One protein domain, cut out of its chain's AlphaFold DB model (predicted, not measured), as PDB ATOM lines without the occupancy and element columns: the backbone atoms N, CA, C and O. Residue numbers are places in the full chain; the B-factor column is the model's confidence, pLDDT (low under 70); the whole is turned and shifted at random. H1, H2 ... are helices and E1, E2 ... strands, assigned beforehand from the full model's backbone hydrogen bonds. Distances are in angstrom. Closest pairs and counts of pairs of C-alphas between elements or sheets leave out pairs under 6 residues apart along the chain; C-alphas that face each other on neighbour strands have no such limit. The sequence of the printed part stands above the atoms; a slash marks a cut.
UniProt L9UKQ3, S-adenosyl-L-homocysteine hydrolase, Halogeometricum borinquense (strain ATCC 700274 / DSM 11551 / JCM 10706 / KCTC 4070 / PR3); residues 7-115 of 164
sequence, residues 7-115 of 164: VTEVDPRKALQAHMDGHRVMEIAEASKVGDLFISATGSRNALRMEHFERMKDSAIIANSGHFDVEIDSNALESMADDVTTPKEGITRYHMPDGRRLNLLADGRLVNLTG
ATOM      1  N   VAL A   7      31.079 -39.219 -34.227       98.19
ATOM      2  CA  VAL A   7      32.141 -39.233 -35.236       98.19
ATOM      3  C   VAL A   7      33.363 -38.508 -34.683       98.19
ATOM      4  O   VAL A   7      33.255 -37.413 -34.129       98.19
ATOM      5  N   THR A   8      34.531 -39.124 -34.842       97.69
ATOM      6  CA  THR A   8      35.832 -38.540 -34.505       97.69
ATOM      7  C   THR A   8      36.583 -38.283 -35.808       97.69
ATOM      8  O   THR A   8      36.855 -39.236 -36.537       97.69
ATOM      9  N   GLU A   9      36.909 -37.027 -36.118       97.50
ATOM     10  CA  GLU A   9      37.630 -36.668 -37.348       97.50
ATOM     11  C   GLU A   9      38.695 -35.596 -37.086       97.50
ATOM     12  O   GLU A   9      38.479 -34.658 -36.320       97.50
ATOM     13  N   VAL A  10      39.831 -35.744 -37.757       95.56
ATOM     14  CA  VAL A  10      40.916 -34.779 -37.904       95.56
ATOM     15  C   VAL A  10      40.680 -33.807 -39.068       95.56
ATOM     16  O   VAL A  10      41.157 -32.675 -38.998       95.56
ATOM     17  N   ASP A  11      39.953 -34.201 -40.127       96.56
ATOM     18  CA  ASP A  11      39.596 -33.288 -41.228       96.56
ATOM     19  C   ASP A  11      38.360 -32.446 -40.852       96.56
ATOM     20  O   ASP A  11      37.249 -32.980 -40.738       96.56
ATOM     21  N   PRO A  12      38.497 -31.111 -40.719       96.38
ATOM     22  CA  PRO A  12      37.398 -30.246 -40.306       96.38
ATOM     23  C   PRO A  12      36.227 -30.223 -41.300       96.38
ATOM     24  O   PRO A  12      35.094 -29.960 -40.896       96.38
ATOM     25  N   ARG A  13      36.452 -30.500 -42.592       97.69
ATOM     26  CA  ARG A  13      35.374 -30.533 -43.594       97.69
ATOM     27  C   ARG A  13      34.502 -31.767 -43.418       97.69
ATOM     28  O   ARG A  13      33.279 -31.651 -43.418       97.69
ATOM     29  N   LYS A  14      35.127 -32.928 -43.222       97.25
ATOM     30  CA  LYS A  14      34.421 -34.188 -42.957       97.25
ATOM     31  C   LYS A  14      33.750 -34.174 -41.586       97.25
ATOM     32  O   LYS A  14      32.616 -34.627 -41.465       97.25
ATOM     33  N   ALA A  15      34.390 -33.573 -40.583       97.38
ATOM     34  CA  ALA A  15      33.774 -33.321 -39.281       97.38
ATOM     35  C   ALA A  15      32.504 -32.460 -39.406       97.38
ATOM     36  O   ALA A  15      31.457 -32.816 -38.869       97.38
ATOM     37  N   LEU A  16      32.565 -31.351 -40.154       97.56
ATOM     38  CA  LEU A  16      31.394 -30.508 -40.399       97.56
ATOM     39  C   LEU A  16      30.291 -31.270 -41.141       97.56
ATOM     40  O   LEU A  16      29.128 -31.160 -40.762       97.56
ATOM     41  N   GLN A  17      30.644 -32.059 -42.157       97.81
ATOM     42  CA  GLN A  17      29.687 -32.896 -42.878       97.81
ATOM     43  C   GLN A  17      28.978 -33.872 -41.931       97.81
ATOM     44  O   GLN A  17      27.754 -33.891 -41.887       97.81
ATOM     45  N   ALA A  18      29.731 -34.590 -41.096       97.50
ATOM     46  CA  ALA A  18      29.159 -35.499 -40.111       97.50
ATOM     47  C   ALA A  18      28.207 -34.779 -39.141       97.50
ATOM     48  O   ALA A  18      27.147 -35.303 -38.798       97.50
ATOM     49  N   HIS A  19      28.556 -33.562 -38.718       97.25
ATOM     50  CA  HIS A  19      27.676 -32.759 -37.876       97.25
ATOM     51  C   HIS A  19      26.375 -32.364 -38.591       97.25
ATOM     52  O   HIS A  19      25.301 -32.448 -37.995       97.25
ATOM     53  N   MET A  20      26.455 -31.972 -39.867       97.62
ATOM     54  CA  MET A  20      25.284 -31.657 -40.696       97.62
ATOM     55  C   MET A  20      24.388 -32.880 -40.930       97.62
ATOM     56  O   MET A  20      23.168 -32.738 -40.950       97.62
ATOM     57  N   ASP A  21      24.976 -34.074 -41.002       97.06
ATOM     58  CA  ASP A  21      24.255 -35.348 -41.105       97.06
ATOM     59  C   ASP A  21      23.634 -35.801 -39.761       97.06
ATOM     60  O   ASP A  21      22.991 -36.848 -39.674       97.06
ATOM     61  N   GLY A  22      23.778 -34.997 -38.698       96.12
ATOM     62  CA  GLY A  22      23.149 -35.216 -37.393       96.12
ATOM     63  C   GLY A  22      23.992 -36.022 -36.405       96.12
ATOM     64  O   GLY A  22      23.494 -36.415 -35.346       96.12
ATOM     65  N   HIS A  23      25.268 -36.263 -36.709       97.44
ATOM     66  CA  HIS A  23      26.190 -36.926 -35.796       97.44
ATOM     67  C   HIS A  23      26.754 -35.946 -34.762       97.44
ATOM     68  O   HIS A  23      27.015 -34.770 -35.035       97.44
ATOM     69  N   ARG A  24      27.005 -36.438 -33.544       97.50
ATOM     70  CA  ARG A  24      27.834 -35.692 -32.589       97.50
ATOM     71  C   ARG A  24      29.287 -35.810 -33.016       97.50
ATOM     72  O   ARG A  24      29.746 -36.912 -33.294       97.50
ATOM     73  N   VAL A  25      30.016 -34.705 -33.009       98.00
ATOM     74  CA  VAL A  25      31.452 -34.701 -33.291       98.00
ATOM     75  C   VAL A  25      32.192 -34.364 -32.010       98.00
ATOM     76  O   VAL A  25      31.870 -33.375 -31.353       98.00
ATOM     77  N   MET A  26      33.143 -35.206 -31.625       96.94
ATOM     78  CA  MET A  26      33.989 -34.973 -30.456       96.94
ATOM     79  C   MET A  26      35.330 -35.679 -30.622       96.94
ATOM     80  O   MET A  26      35.484 -36.545 -31.480       96.94
ATOM     81  N   GLU A  27      36.296 -35.320 -29.786       96.88
ATOM     82  CA  GLU A  27      37.569 -36.030 -29.731       96.88
ATOM     83  C   GLU A  27      37.386 -37.446 -29.183       96.88
ATOM     84  O   GLU A  27      36.542 -37.699 -28.315       96.88
ATOM     85  N   ILE A  28      38.223 -38.373 -29.652       97.12
ATOM     86  CA  ILE A  28      38.151 -39.777 -29.242       97.12
ATOM     87  C   ILE A  28      38.311 -39.951 -27.724       97.12
ATOM     88  O   ILE A  28      37.621 -40.777 -27.138       97.12
ATOM     89  N   ALA A  29      39.119 -39.118 -27.060       96.69
ATOM     90  CA  ALA A  29      39.300 -39.161 -25.608       96.69
ATOM     91  C   ALA A  29      37.992 -38.931 -24.824       96.69
ATOM     92  O   ALA A  29      37.788 -39.539 -23.770       96.69
ATOM     93  N   GLU A  30      37.095 -38.087 -25.343       97.69
ATOM     94  CA  GLU A  30      35.774 -37.847 -24.758       97.69
ATOM     95  C   GLU A  30      34.764 -38.904 -25.212       97.69
ATOM     96  O   GLU A  30      33.997 -39.414 -24.392       97.69
ATOM     97  N   ALA A  31      34.814 -39.307 -26.487       97.56
ATOM     98  CA  ALA A  31      33.963 -40.369 -27.019       97.56
ATOM     99  C   ALA A  31      34.167 -41.699 -26.274       97.56
ATOM    100  O   ALA A  31      33.190 -42.393 -25.988       97.56
ATOM    101  N   SER A  32      35.405 -42.028 -25.886       97.88
ATOM    102  CA  SER A  32      35.737 -43.240 -25.127       97.88
ATOM    103  C   SER A  32      34.981 -43.356 -23.805       97.88
ATOM    104  O   SER A  32      34.639 -44.463 -23.412       97.88
ATOM    105  N   LYS A  33      34.636 -42.238 -23.157       97.69
ATOM    106  CA  LYS A  33      33.915 -42.241 -21.870       97.69
ATOM    107  C   LYS A  33      32.442 -42.631 -22.012       97.69
ATOM    108  O   LYS A  33      31.816 -43.079 -21.053       97.69
ATOM    109  N   VAL A  34      31.860 -42.412 -23.192       97.44
ATOM    110  CA  VAL A  34      30.411 -42.526 -23.422       97.44
ATOM    111  C   VAL A  34      30.031 -43.573 -24.464       97.44
ATOM    112  O   VAL A  34      28.872 -43.977 -24.483       97.44
ATOM    113  N   GLY A  35      30.965 -44.012 -25.304       97.31
ATOM    114  CA  GLY A  35      30.723 -45.002 -26.347       97.31
ATOM    115  C   GLY A  35      30.572 -46.420 -25.800       97.31
ATOM    116  O   GLY A  35      31.243 -46.806 -24.844       97.31
ATOM    117  N   ASP A  36      29.689 -47.189 -26.436       97.94
ATOM    118  CA  ASP A  36      29.478 -48.615 -26.153       97.94
ATOM    119  C   ASP A  36      30.015 -49.504 -27.298       97.94
ATOM    120  O   ASP A  36      30.430 -50.641 -27.075       97.94
ATOM    121  N   LEU A  37      30.047 -48.962 -28.523       97.69
ATOM    122  CA  LEU A  37      30.584 -49.584 -29.732       97.69
ATOM    123  C   LEU A  37      31.530 -48.605 -30.433       97.69
ATOM    124  O   LEU A  37      31.140 -47.485 -30.764       97.69
ATOM    125  N   PHE A  38      32.749 -49.059 -30.691       98.06
ATOM    126  CA  PHE A  38      33.805 -48.315 -31.361       98.06
ATOM    127  C   PHE A  38      34.134 -48.999 -32.683       98.06
ATOM    128  O   PHE A  38      34.456 -50.186 -32.704       98.06
ATOM    129  N   ILE A  39      34.048 -48.246 -33.780       97.00
ATOM    130  CA  ILE A  39      34.379 -48.723 -35.124       97.00
ATOM    131  C   ILE A  39      35.459 -47.806 -35.693       97.00
ATOM    132  O   ILE A  39      35.202 -46.621 -35.901       97.00
ATOM    133  N   SER A  40      36.655 -48.338 -35.943       96.56
ATOM    134  CA  SER A  40      37.701 -47.611 -36.667       96.56
ATOM    135  C   SER A  40      37.492 -47.741 -38.179       96.56
ATOM    136  O   SER A  40      37.186 -48.821 -38.679       96.56
ATOM    137  N   ALA A  41      37.605 -46.632 -38.905       95.19
ATOM    138  CA  ALA A  41      37.448 -46.572 -40.363       95.19
ATOM    139  C   ALA A  41      38.318 -45.447 -40.955       95.19
ATOM    140  O   ALA A  41      37.884 -44.677 -41.809       95.19
ATOM    141  N   THR A  42      39.529 -45.292 -40.423       92.88
ATOM    142  CA  THR A  42      40.390 -44.122 -40.650       92.88
ATOM    143  C   THR A  42      41.460 -44.353 -41.717       92.88
ATOM    144  O   THR A  42      42.026 -43.392 -42.235       92.88
ATOM    145  N   GLY A  43      41.800 -45.612 -42.006       90.75
ATOM    146  CA  GLY A  43      42.993 -45.994 -42.763       90.75
ATOM    147  C   GLY A  43      44.309 -45.620 -42.070       90.75
ATOM    148  O   GLY A  43      45.370 -45.729 -42.682       90.75
ATOM    149  N   SER A  44      44.255 -45.149 -40.820       89.88
ATOM    150  CA  SER A  44      45.380 -44.574 -40.087       89.88
ATOM    151  C   SER A  44      45.770 -45.453 -38.909       89.88
ATOM    152  O   SER A  44      44.932 -45.981 -38.184       89.88
ATOM    153  N   ARG A  45      47.077 -45.585 -38.684       91.56
ATOM    154  CA  ARG A  45      47.609 -46.380 -37.580       91.56
ATOM    155  C   ARG A  45      47.270 -45.754 -36.224       91.56
ATOM    156  O   ARG A  45      47.388 -44.542 -36.055       91.56
ATOM    157  N   ASN A  46      46.965 -46.604 -35.244       91.19
ATOM    158  CA  ASN A  46      46.776 -46.241 -33.842       91.19
ATOM    159  C   ASN A  46      45.693 -45.162 -33.638       91.19
ATOM    160  O   ASN A  46      45.906 -44.183 -32.911       91.19
ATOM    161  N   ALA A  47      44.543 -45.331 -34.291       94.62
ATOM    162  CA  ALA A  47      43.348 -44.528 -34.054       94.62
ATOM    163  C   ALA A  47      42.764 -44.808 -32.656       94.62
ATOM    164  O   ALA A  47      42.369 -43.884 -31.942       94.62
ATOM    165  N   LEU A  48      42.782 -46.074 -32.222       96.94
ATOM    166  CA  LEU A  48      42.467 -46.484 -30.854       96.94
ATOM    167  C   LEU A  48      43.731 -46.982 -30.147       96.94
ATOM    168  O   LEU A  48      44.439 -47.840 -30.669       96.94
ATOM    169  N   ARG A  49      44.017 -46.411 -28.974       96.75
ATOM    170  CA  ARG A  49      45.265 -46.577 -28.220       96.75
ATOM    171  C   ARG A  49      44.977 -46.792 -26.739       96.75
ATOM    172  O   ARG A  49      43.842 -46.604 -26.297       96.75
ATOM    173  N   MET A  50      46.026 -47.123 -25.987       97.62
ATOM    174  CA  MET A  50      46.011 -47.325 -24.535       97.62
ATOM    175  C   MET A  50      45.177 -46.271 -23.791       97.62
ATOM    176  O   MET A  50      44.224 -46.624 -23.100       97.62
ATOM    177  N   GLU A  51      45.424 -44.978 -24.026       97.69
ATOM    178  CA  GLU A  51      44.735 -43.878 -23.336       97.69
ATOM    179  C   GLU A  51      43.231 -43.769 -23.662       97.69
ATOM    180  O   GLU A  51      42.471 -43.066 -22.982       97.69
ATOM    181  N   HIS A  52      42.785 -44.421 -24.738       98.06
ATOM    182  CA  HIS A  52      41.377 -44.528 -25.109       98.06
ATOM    183  C   HIS A  52      40.746 -45.730 -24.405       98.06
ATOM    184  O   HIS A  52      39.676 -45.587 -23.812       98.06
ATOM    185  N   PHE A  53      41.421 -46.885 -24.408       98.06
ATOM    186  CA  PHE A  53      40.961 -48.113 -23.749       98.06
ATOM    187  C   PHE A  53      40.779 -47.919 -22.241       98.06
ATOM    188  O   PHE A  53      39.755 -48.318 -21.688       98.06
ATOM    189  N   GLU A  54      41.695 -47.192 -21.595       97.25
ATOM    190  CA  GLU A  54      41.603 -46.835 -20.173       97.25
ATOM    191  C   GLU A  54      40.304 -46.105 -19.818       97.25
ATOM    192  O   GLU A  54      39.834 -46.208 -18.686       97.25
ATOM    193  N   ARG A  55      39.690 -45.403 -20.775       97.62
ATOM    194  CA  ARG A  55      38.478 -44.597 -20.574       97.62
ATOM    195  C   ARG A  55      37.191 -45.299 -21.008       97.62
ATOM    196  O   ARG A  55      36.118 -44.762 -20.746       97.62
ATOM    197  N   MET A  56      37.281 -46.462 -21.659       98.25
ATOM    198  CA  MET A  56      36.117 -47.204 -22.153       98.25
ATOM    199  C   MET A  56      35.276 -47.799 -21.020       98.25
ATOM    200  O   MET A  56      35.778 -48.149 -19.956       98.25
ATOM    201  N   LYS A  57      33.971 -47.945 -21.237       98.12
ATOM    202  CA  LYS A  57      33.088 -48.591 -20.258       98.12
ATOM    203  C   LYS A  57      33.332 -50.102 -20.197       98.12
ATOM    204  O   LYS A  57      33.875 -50.690 -21.133       98.12
ATOM    205  N   ASP A  58      32.871 -50.743 -19.120       98.25
ATOM    206  CA  ASP A  58      32.763 -52.207 -19.106       98.25
ATOM    207  C   ASP A  58      31.918 -52.691 -20.292       98.25
ATOM    208  O   ASP A  58      30.905 -52.089 -20.648       98.25
ATOM    209  N   SER A  59      32.325 -53.818 -20.864       97.38
ATOM    210  CA  SER A  59      31.686 -54.483 -21.994       97.38
ATOM    211  C   SER A  59      31.697 -53.697 -23.308       97.38
ATOM    212  O   SER A  59      30.991 -54.092 -24.237       97.38
ATOM    213  N   ALA A  60      32.520 -52.649 -23.431       98.38
ATOM    214  CA  ALA A  60      32.705 -51.943 -24.694       98.38
ATOM    215  C   ALA A  60      33.121 -52.907 -25.820       98.38
ATOM    216  O   ALA A  60      33.902 -53.846 -25.612       98.38
ATOM    217  N   ILE A  61      32.569 -52.677 -27.011       98.19
ATOM    218  CA  ILE A  61      32.838 -53.462 -28.216       98.19
ATOM    219  C   ILE A  61      33.702 -52.629 -29.152       98.19
ATOM    220  O   ILE A  61      33.396 -51.469 -29.420       98.19
ATOM    221  N   ILE A  62      34.766 -53.229 -29.663       98.06
ATOM    222  CA  ILE A  62      35.765 -52.580 -30.502       98.06
ATOM    223  C   ILE A  62      35.878 -53.382 -31.796       98.06
ATOM    224  O   ILE A  62      36.035 -54.603 -31.768       98.06
ATOM    225  N   ALA A  63      35.781 -52.707 -32.934       96.94
ATOM    226  CA  ALA A  63      35.860 -53.324 -34.247       96.94
ATOM    227  C   ALA A  63      36.594 -52.421 -35.235       96.94
ATOM    228  O   ALA A  63      36.558 -51.196 -35.129       96.94
ATOM    229  N   ASN A  64      37.218 -53.039 -36.230       95.62
ATOM    230  CA  ASN A  64      37.868 -52.335 -37.321       95.62
ATOM    231  C   ASN A  64      37.098 -52.563 -38.621       95.62
ATOM    232  O   ASN A  64      36.852 -53.699 -39.013       95.62
ATOM    233  N   SER A  65      36.718 -51.482 -39.290       93.31
ATOM    234  CA  SER A  65      36.153 -51.484 -40.643       93.31
ATOM    235  C   SER A  65      37.137 -50.928 -41.682       93.31
ATOM    236  O   SER A  65      36.781 -50.766 -42.850       93.31
ATOM    237  N   GLY A  66      38.352 -50.590 -41.257       86.25
ATOM    238  CA  GLY A  66      39.428 -50.101 -42.098       86.25
ATOM    239  C   GLY A  66      40.272 -51.205 -42.724       86.25
ATOM    240  O   GLY A  66      40.144 -52.386 -42.415       86.25
ATOM    241  N   HIS A  67      41.149 -50.809 -43.645       76.81
ATOM    242  CA  HIS A  67      41.836 -51.746 -44.537       76.81
ATOM    243  C   HIS A  67      42.896 -52.609 -43.835       76.81
ATOM    244  O   HIS A  67      43.097 -53.762 -44.210       76.81
ATOM    245  N   PHE A  68      43.563 -52.060 -42.817       79.44
ATOM    246  CA  PHE A  68      44.649 -52.722 -42.094       79.44
ATOM    247  C   PHE A  68      44.301 -52.892 -40.616       79.44
ATOM    248  O   PHE A  68      43.590 -52.072 -40.041       79.44
ATOM    249  N   ASP A  69      44.853 -53.924 -39.986       82.62
ATOM    250  CA  ASP A  69      44.688 -54.256 -38.563       82.62
ATOM    251  C   ASP A  69      45.416 -53.299 -37.604       82.62
ATOM    252  O   ASP A  69      45.293 -53.410 -36.389       82.62
ATOM    253  N   VAL A  70      46.128 -52.306 -38.136       90.38
ATOM    254  CA  VAL A  70      46.937 -51.356 -37.359       90.38
ATOM    255  C   VAL A  70      46.156 -50.158 -36.814       90.38
ATOM    256  O   VAL A  70      46.740 -49.308 -36.144       90.38
ATOM    257  N   GLU A  71      44.863 -50.027 -37.122       94.69
ATOM    258  CA  GLU A  71      44.051 -48.914 -36.605       94.69
ATOM    259  C   GLU A  71      43.800 -49.024 -35.094       94.69
ATOM    260  O   GLU A  71      43.657 -48.006 -34.411       94.69
ATOM    261  N   ILE A  72      43.776 -50.251 -34.573       96.75
ATOM    262  CA  ILE A  72      43.557 -50.563 -33.163       96.75
ATOM    263  C   ILE A  72      44.859 -51.128 -32.609       96.75
ATOM    264  O   ILE A  72      45.389 -52.102 -33.135       96.75
ATOM    265  N   ASP A  73      45.364 -50.542 -31.529       96.38
ATOM    266  CA  ASP A  73      46.549 -51.065 -30.855       96.38
ATOM    267  C   ASP A  73      46.200 -52.306 -30.009       96.38
ATOM    268  O   ASP A  73      45.941 -52.216 -28.807       96.38
ATOM    269  N   SER A  74      46.138 -53.477 -30.648       94.50
ATOM    270  CA  SER A  74      45.859 -54.756 -29.979       94.50
ATOM    271  C   SER A  74      46.953 -55.158 -28.989       94.50
ATOM    272  O   SER A  74      46.646 -55.725 -27.944       94.50
ATOM    273  N   ASN A  75      48.213 -54.795 -29.259       95.56
ATOM    274  CA  ASN A  75      49.320 -55.034 -28.332       95.56
ATOM    275  C   ASN A  75      49.112 -54.259 -27.025       95.56
ATOM    276  O   ASN A  75      49.374 -54.788 -25.945       95.56
ATOM    277  N   ALA A  76      48.612 -53.020 -27.106       96.50
ATOM    278  CA  ALA A  76      48.243 -52.268 -25.913       96.50
ATOM    279  C   ALA A  76      47.134 -52.983 -25.125       96.50
ATOM    280  O   ALA A  76      47.287 -53.152 -23.918       96.50
ATOM    281  N   LEU A  77      46.077 -53.471 -25.789       96.12
ATOM    282  CA  LEU A  77      45.016 -54.251 -25.132       96.12
ATOM    283  C   LEU A  77      45.559 -55.505 -24.431       96.12
ATOM    284  O   LEU A  77      45.212 -55.744 -23.278       96.12
ATOM    285  N   GLU A  78      46.429 -56.267 -25.096       96.25
ATOM    286  CA  GLU A  78      47.087 -57.445 -24.516       96.25
ATOM    287  C   GLU A  78      47.940 -57.080 -23.300       96.25
ATOM    288  O   GLU A  78      47.866 -57.749 -22.277       96.25
ATOM    289  N   SER A  79      48.710 -55.991 -23.381       97.44
ATOM    290  CA  SER A  79      49.581 -55.553 -22.284       97.44
ATOM    291  C   SER A  79      48.828 -55.019 -21.062       97.44
ATOM    292  O   SER A  79      49.365 -55.038 -19.958       97.44
ATOM    293  N   MET A  80      47.608 -54.511 -21.262       97.19
ATOM    294  CA  MET A  80      46.765 -53.958 -20.202       97.19
ATOM    295  C   MET A  80      45.917 -55.016 -19.499       97.19
ATOM    296  O   MET A  80      45.408 -54.744 -18.415       97.19
ATOM    297  N   ALA A  81      45.690 -56.168 -20.132       97.62
ATOM    298  CA  ALA A  81      44.771 -57.182 -19.640       97.62
ATOM    299  C   ALA A  81      45.442 -58.119 -18.626       97.62
ATOM    300  O   ALA A  81      46.566 -58.568 -18.833       97.62
ATOM    301  N   ASP A  82      44.707 -58.476 -17.573       97.75
ATOM    302  CA  ASP A  82      45.115 -59.522 -16.629       97.75
ATOM    303  C   ASP A  82      44.861 -60.927 -17.197       97.75
ATOM    304  O   ASP A  82      45.580 -61.875 -16.885       97.75
ATOM    305  N   ASP A  83      43.816 -61.065 -18.016       97.75
ATOM    306  CA  ASP A  83      43.413 -62.321 -18.645       97.75
ATOM    307  C   ASP A  83      42.757 -62.064 -20.009       97.75
ATOM    308  O   ASP A  83      42.171 -61.001 -20.254       97.75
ATOM    309  N   VAL A  84      42.816 -63.058 -20.897       98.12
ATOM    310  CA  VAL A  84      42.218 -63.001 -22.236       98.12
ATOM    311  C   VAL A  84      41.393 -64.256 -22.483       98.12
ATOM    312  O   VAL A  84      41.892 -65.375 -22.400       98.12
ATOM    313  N   THR A  85      40.118 -64.081 -22.836       98.00
ATOM    314  CA  THR A  85      39.219 -65.198 -23.152       98.00
ATOM    315  C   THR A  85      38.495 -65.010 -24.477       98.00
ATOM    316  O   THR A  85      38.323 -63.899 -24.970       98.00
ATOM    317  N   THR A  86      38.007 -66.110 -25.047       97.44
ATOM    318  CA  THR A  86      37.235 -66.110 -26.298       97.44
ATOM    319  C   THR A  86      35.802 -66.564 -26.007       97.44
ATOM    320  O   THR A  86      35.497 -67.750 -26.123       97.44
ATOM    321  N   PRO A  87      34.895 -65.667 -25.562       94.81
ATOM    322  CA  PRO A  87      33.533 -66.048 -25.172       94.81
ATOM    323  C   PRO A  87      32.692 -66.578 -26.339       94.81
ATOM    324  O   PRO A  87      31.757 -67.350 -26.134       94.81
ATOM    325  N   LYS A  88      32.996 -66.133 -27.559       93.88
ATOM    326  CA  LYS A  88      32.389 -66.601 -28.802       93.88
ATOM    327  C   LYS A  88      33.434 -66.500 -29.904       93.88
ATOM    328  O   LYS A  88      34.319 -65.651 -29.839       93.88
ATOM    329  N   GLU A  89      33.302 -67.340 -30.922       93.69
ATOM    330  CA  GLU A  89      34.093 -67.232 -32.145       93.69
ATOM    331  C   GLU A  89      34.085 -65.791 -32.688       93.69
ATOM    332  O   GLU A  89      33.036 -65.142 -32.758       93.69
ATOM    333  N   GLY A  90      35.271 -65.284 -33.035       93.31
ATOM    334  CA  GLY A  90      35.468 -63.921 -33.529       93.31
ATOM    335  C   GLY A  90      35.368 -62.815 -32.475       93.31
ATOM    336  O   GLY A  90      35.356 -61.647 -32.859       93.31
ATOM    337  N   ILE A  91      35.278 -63.145 -31.181       96.38
ATOM    338  CA  ILE A  91      35.297 -62.172 -30.081       96.38
ATOM    339  C   ILE A  91      36.443 -62.506 -29.131       96.38
ATOM    340  O   ILE A  91      36.383 -63.507 -28.417       96.38
ATOM    341  N   THR A  92      37.426 -61.618 -29.063       97.50
ATOM    342  CA  THR A  92      38.523 -61.670 -28.093       97.50
ATOM    343  C   THR A  92      38.200 -60.712 -26.952       97.50
ATOM    344  O   THR A  92      38.011 -59.513 -27.160       97.50
ATOM    345  N   ARG A  93      38.049 -61.245 -25.740       98.38
ATOM    346  CA  ARG A  93      37.727 -60.480 -24.535       98.38
ATOM    347  C   ARG A  93      38.972 -60.298 -23.687       98.38
ATOM    348  O   ARG A  93      39.548 -61.277 -23.230       98.38
ATOM    349  N   TYR A  94      39.285 -59.047 -23.403       98.50
ATOM    350  CA  TYR A  94      40.342 -58.635 -22.496       98.50
ATOM    351  C   TYR A  94      39.733 -58.278 -21.138       98.50
ATOM    352  O   TYR A  94      38.855 -57.408 -21.064       98.50
ATOM    353  N   HIS A  95      40.165 -58.954 -20.074       98.25
ATOM    354  CA  HIS A  95      39.758 -58.662 -18.698       98.25
ATOM    355  C   HIS A  95      40.748 -57.671 -18.092       98.25
ATOM    356  O   HIS A  95      41.936 -57.963 -17.981       98.25
ATOM    357  N   MET A  96      40.262 -56.482 -17.758       98.06
ATOM    358  CA  MET A  96      41.068 -55.382 -17.235       98.06
ATOM    359  C   MET A  96      41.274 -55.523 -15.716       98.06
ATOM    360  O   MET A  96      40.382 -56.044 -15.037       98.06
ATOM    361  N   PRO A  97      42.359 -54.958 -15.152       97.12
ATOM    362  CA  PRO A  97      42.650 -55.016 -13.715       97.12
ATOM    363  C   PRO A  97      41.587 -54.396 -12.803       97.12
ATOM    364  O   PRO A  97      41.479 -54.732 -11.626       97.12
ATOM    365  N   ASP A  98      40.778 -53.479 -13.334       96.38
ATOM    366  CA  ASP A  98      39.670 -52.848 -12.610       96.38
ATOM    367  C   ASP A  98      38.334 -53.603 -12.739       96.38
ATOM    368  O   ASP A  98      37.292 -53.113 -12.298       96.38
ATOM    369  N   GLY A  99      38.355 -54.797 -13.335       96.69
ATOM    370  CA  GLY A  99      37.191 -55.660 -13.524       96.69
ATOM    371  C   GLY A  99      36.363 -55.356 -14.774       96.69
ATOM    372  O   GLY A  99      35.389 -56.069 -15.032       96.69
ATOM    373  N   ARG A 100      36.723 -54.337 -15.570       98.00
ATOM    374  CA  ARG A 100      36.091 -54.097 -16.876       98.00
ATOM    375  C   ARG A 100      36.479 -55.173 -17.886       98.00
ATOM    376  O   ARG A 100      37.544 -55.777 -17.824       98.00
ATOM    377  N   ARG A 101      35.623 -55.366 -18.883       98.19
ATOM    378  CA  ARG A 101      35.831 -56.285 -20.006       98.19
ATOM    379  C   ARG A 101      35.768 -55.514 -21.310       98.19
ATOM    380  O   ARG A 101      34.735 -54.924 -21.611       98.19
ATOM    381  N   LEU A 102      36.823 -55.561 -22.112       98.50
ATOM    382  CA  LEU A 102      36.831 -54.978 -23.456       98.50
ATOM    383  C   LEU A 102      36.754 -56.102 -24.489       98.50
ATOM    384  O   LEU A 102      37.430 -57.118 -24.348       98.50
ATOM    385  N   ASN A 103      35.901 -55.956 -25.504       98.31
ATOM    386  CA  ASN A 103      35.655 -57.001 -26.498       98.31
ATOM    387  C   ASN A 103      36.129 -56.528 -27.873       98.31
ATOM    388  O   ASN A 103      35.522 -55.634 -28.457       98.31
ATOM    389  N   LEU A 104      37.178 -57.150 -28.398       97.50
ATOM    390  CA  LEU A 104      37.686 -56.916 -29.742       97.50
ATOM    391  C   LEU A 104      37.070 -57.923 -30.715       97.50
ATOM    392  O   LEU A 104      37.117 -59.134 -30.489       97.50
ATOM    393  N   LEU A 105      36.484 -57.424 -31.799       96.50
ATOM    394  CA  LEU A 105      35.927 -58.259 -32.857       96.50
ATOM    395  C   LEU A 105      36.991 -58.598 -33.901       96.50
ATOM    396  O   LEU A 105      37.770 -57.734 -34.303       96.50
ATOM    397  N   ALA A 106      36.968 -59.850 -34.360       94.00
ATOM    398  CA  ALA A 106      37.791 -60.375 -35.449       94.00
ATOM    399  C   ALA A 106      39.290 -60.028 -35.327       94.00
ATOM    400  O   ALA A 106      39.942 -59.721 -36.326       94.00
ATOM    401  N   ASP A 107      39.808 -60.031 -34.094       91.62
ATOM    402  CA  ASP A 107      41.199 -59.715 -33.746       91.62
ATOM    403  C   ASP A 107      41.690 -58.365 -34.302       91.62
ATOM    404  O   ASP A 107      42.849 -58.211 -34.676       91.62
ATOM    405  N   GLY A 108      40.791 -57.378 -34.409       91.69
ATOM    406  CA  GLY A 108      41.109 -56.041 -34.925       91.69
ATOM    407  C   GLY A 108      41.270 -55.973 -36.446       91.69
ATOM    408  O   GLY A 108      41.581 -54.914 -36.993       91.69
ATOM    409  N   ARG A 109      41.014 -57.075 -37.153       91.75
ATOM    410  CA  ARG A 109      40.961 -57.116 -38.617       91.75
ATOM    411  C   ARG A 109      39.615 -56.610 -39.129       91.75
ATOM    412  O   ARG A 109      38.692 -56.349 -38.360       91.75
ATOM    413  N   LEU A 110      39.521 -56.494 -40.451       91.19
ATOM    414  CA  LEU A 110      38.354 -55.993 -41.168       91.19
ATOM    415  C   LEU A 110      37.088 -56.813 -40.849       91.19
ATOM    416  O   LEU A 110      36.839 -57.877 -41.421       91.19
ATOM    417  N   VAL A 111      36.274 -56.286 -39.935       92.19
ATOM    418  CA  VAL A 111      35.205 -57.014 -39.240       92.19
ATOM    419  C   VAL A 111      34.129 -57.546 -40.177       92.19
ATOM    420  O   VAL A 111      33.536 -58.575 -39.883       92.19
ATOM    421  N   ASN A 112      33.885 -56.879 -41.307       89.81
ATOM    422  CA  ASN A 112      32.886 -57.285 -42.294       89.81
ATOM    423  C   ASN A 112      33.386 -58.358 -43.273       89.81
ATOM    424  O   ASN A 112      32.589 -58.811 -44.093       89.81
ATOM    425  N   LEU A 113      34.659 -58.770 -43.200       85.44
ATOM    426  CA  LEU A 113      35.220 -59.875 -43.992       85.44
ATOM    427  C   LEU A 113      35.760 -61.021 -43.137       85.44
ATOM    428  O   LEU A 113      35.611 -62.175 -43.523       85.44
ATOM    429  N   THR A 114      36.395 -60.730 -42.003       84.81
ATOM    430  CA  THR A 114      37.166 -61.736 -41.255       84.81
ATOM    431  C   THR A 114      36.401 -62.381 -40.103       84.81
ATOM    432  O   THR A 114      36.817 -63.427 -39.613       84.81
ATOM    433  N   GLY A 115      35.283 -61.797 -39.659       83.06
ATOM    434  CA  GLY A 115      34.453 -62.399 -38.612       83.06
ATOM    435  C   GLY A 115      33.713 -63.668 -39.085       83.06
ATOM    436  O   GLY A 115      33.407 -63.784 -40.270       83.06
TER     437      GLY A 115
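What this domain is: This is residues 7 to 115 of the 164 residues of the protein "S-adenosyl-L-homocysteine hydrolase" of Halogeometricum borinquense (strain ATCC 700274 / DSM 11551 / JCM 10706 / KCTC 4070 / PR3) (UniProt L9UKQ3). A strongly twisted sheet of five strands has the helix H4 over one face, and from H4 a row of contacts runs through H3 to H2, beyond the E1 edge. H1 lies farther out past that same edge, touching no other helix, and short H5 grazes the sheet. The 109 printed residues hold five named helices and five named strands, in the order H1 H2 E1 H3 E2 H4 E3 E4 E5 H5; the class is mixed, helices and strands. The mixed sheet runs E1 E2 E5 E4 E3. The whole is compact, with a radius of gyration of the C-alphas of 13.8 A and spans of 41 by 30 by 21 A.

How they stand to each other: E1, residues 37 to 40, an edge strand, is parallel to E2, residues 61 to 64, at 17 degrees, with N 38 and O 61 2.8 A apart, within hydrogen-bond range. E2 is parallel to E5, residues 101 to 105, at 28 degrees, with N 62 and O 103 at 2.8 A. E5 and E4, residues 91 to 95, form an antiparallel hairpin, with N 94 and O 102 at 2.8 A. E4 and E3, residues 83 to 88, the other edge strand, form another, with N 93 and O 85 at 2.8 A. E3 E4 E5 are a meander, each strand the antiparallel neighbour of the one before. H4, residues 74 to 80, is on the sheet at a height over the sheet of 9.5 A, over E4, and runs along the strands, at 8 degrees to E4 on the local plane. E2, H4, E3 are a split strand-helix-strand unit, two strands of one sheet that are not neighbours, with a helix between them in the chain and E5 and E4 between them in the sheet, and its crossover is right-handed. H3, residues 50 to 53, touches H4, the closest C-alphas being those of Met 50 and Ala 76, 5.6 A apart. E1, H3, E2 are a strand-helix-strand unit, two parallel neighbour strands with a helix between them in the chain, also right-handed. H2, residues 28 to 34, touches H3, closest at the C-alphas of Ala 29 and His 52, 5.8 A apart. H1, residues 12 to 20, is apart from H2. H5, residues 111 to 114, only grazes the sheet. Every O i to N i+4 pair is within hydrogen-bond range in H1 and H4; H2 has 1 of 3, beside 3 of 4 O i to N i+3 pairs, and H3 and H5 are too short for an O i to N i+4 pair.

Where its parts are: E3 is 15.6 A from first to last C-alpha, E5 13.0 A, E4 12.7 A and H1 12.2 A. H1 begins at C-alpha 12, (37.398, -30.246, -40.306), E3 begins at C-alpha 83, (43.413, -62.321, -18.645), and H5 ends at C-alpha 114, (37.166, -61.736, -41.255).

The domain as a whole: The two C-alphas farthest apart are those of Met 20 and Asp 83, 41.9 A. The printed part has no cut, and no link is long. The mean pLDDT of the printed part is 95.5, and no printed residue is under 70.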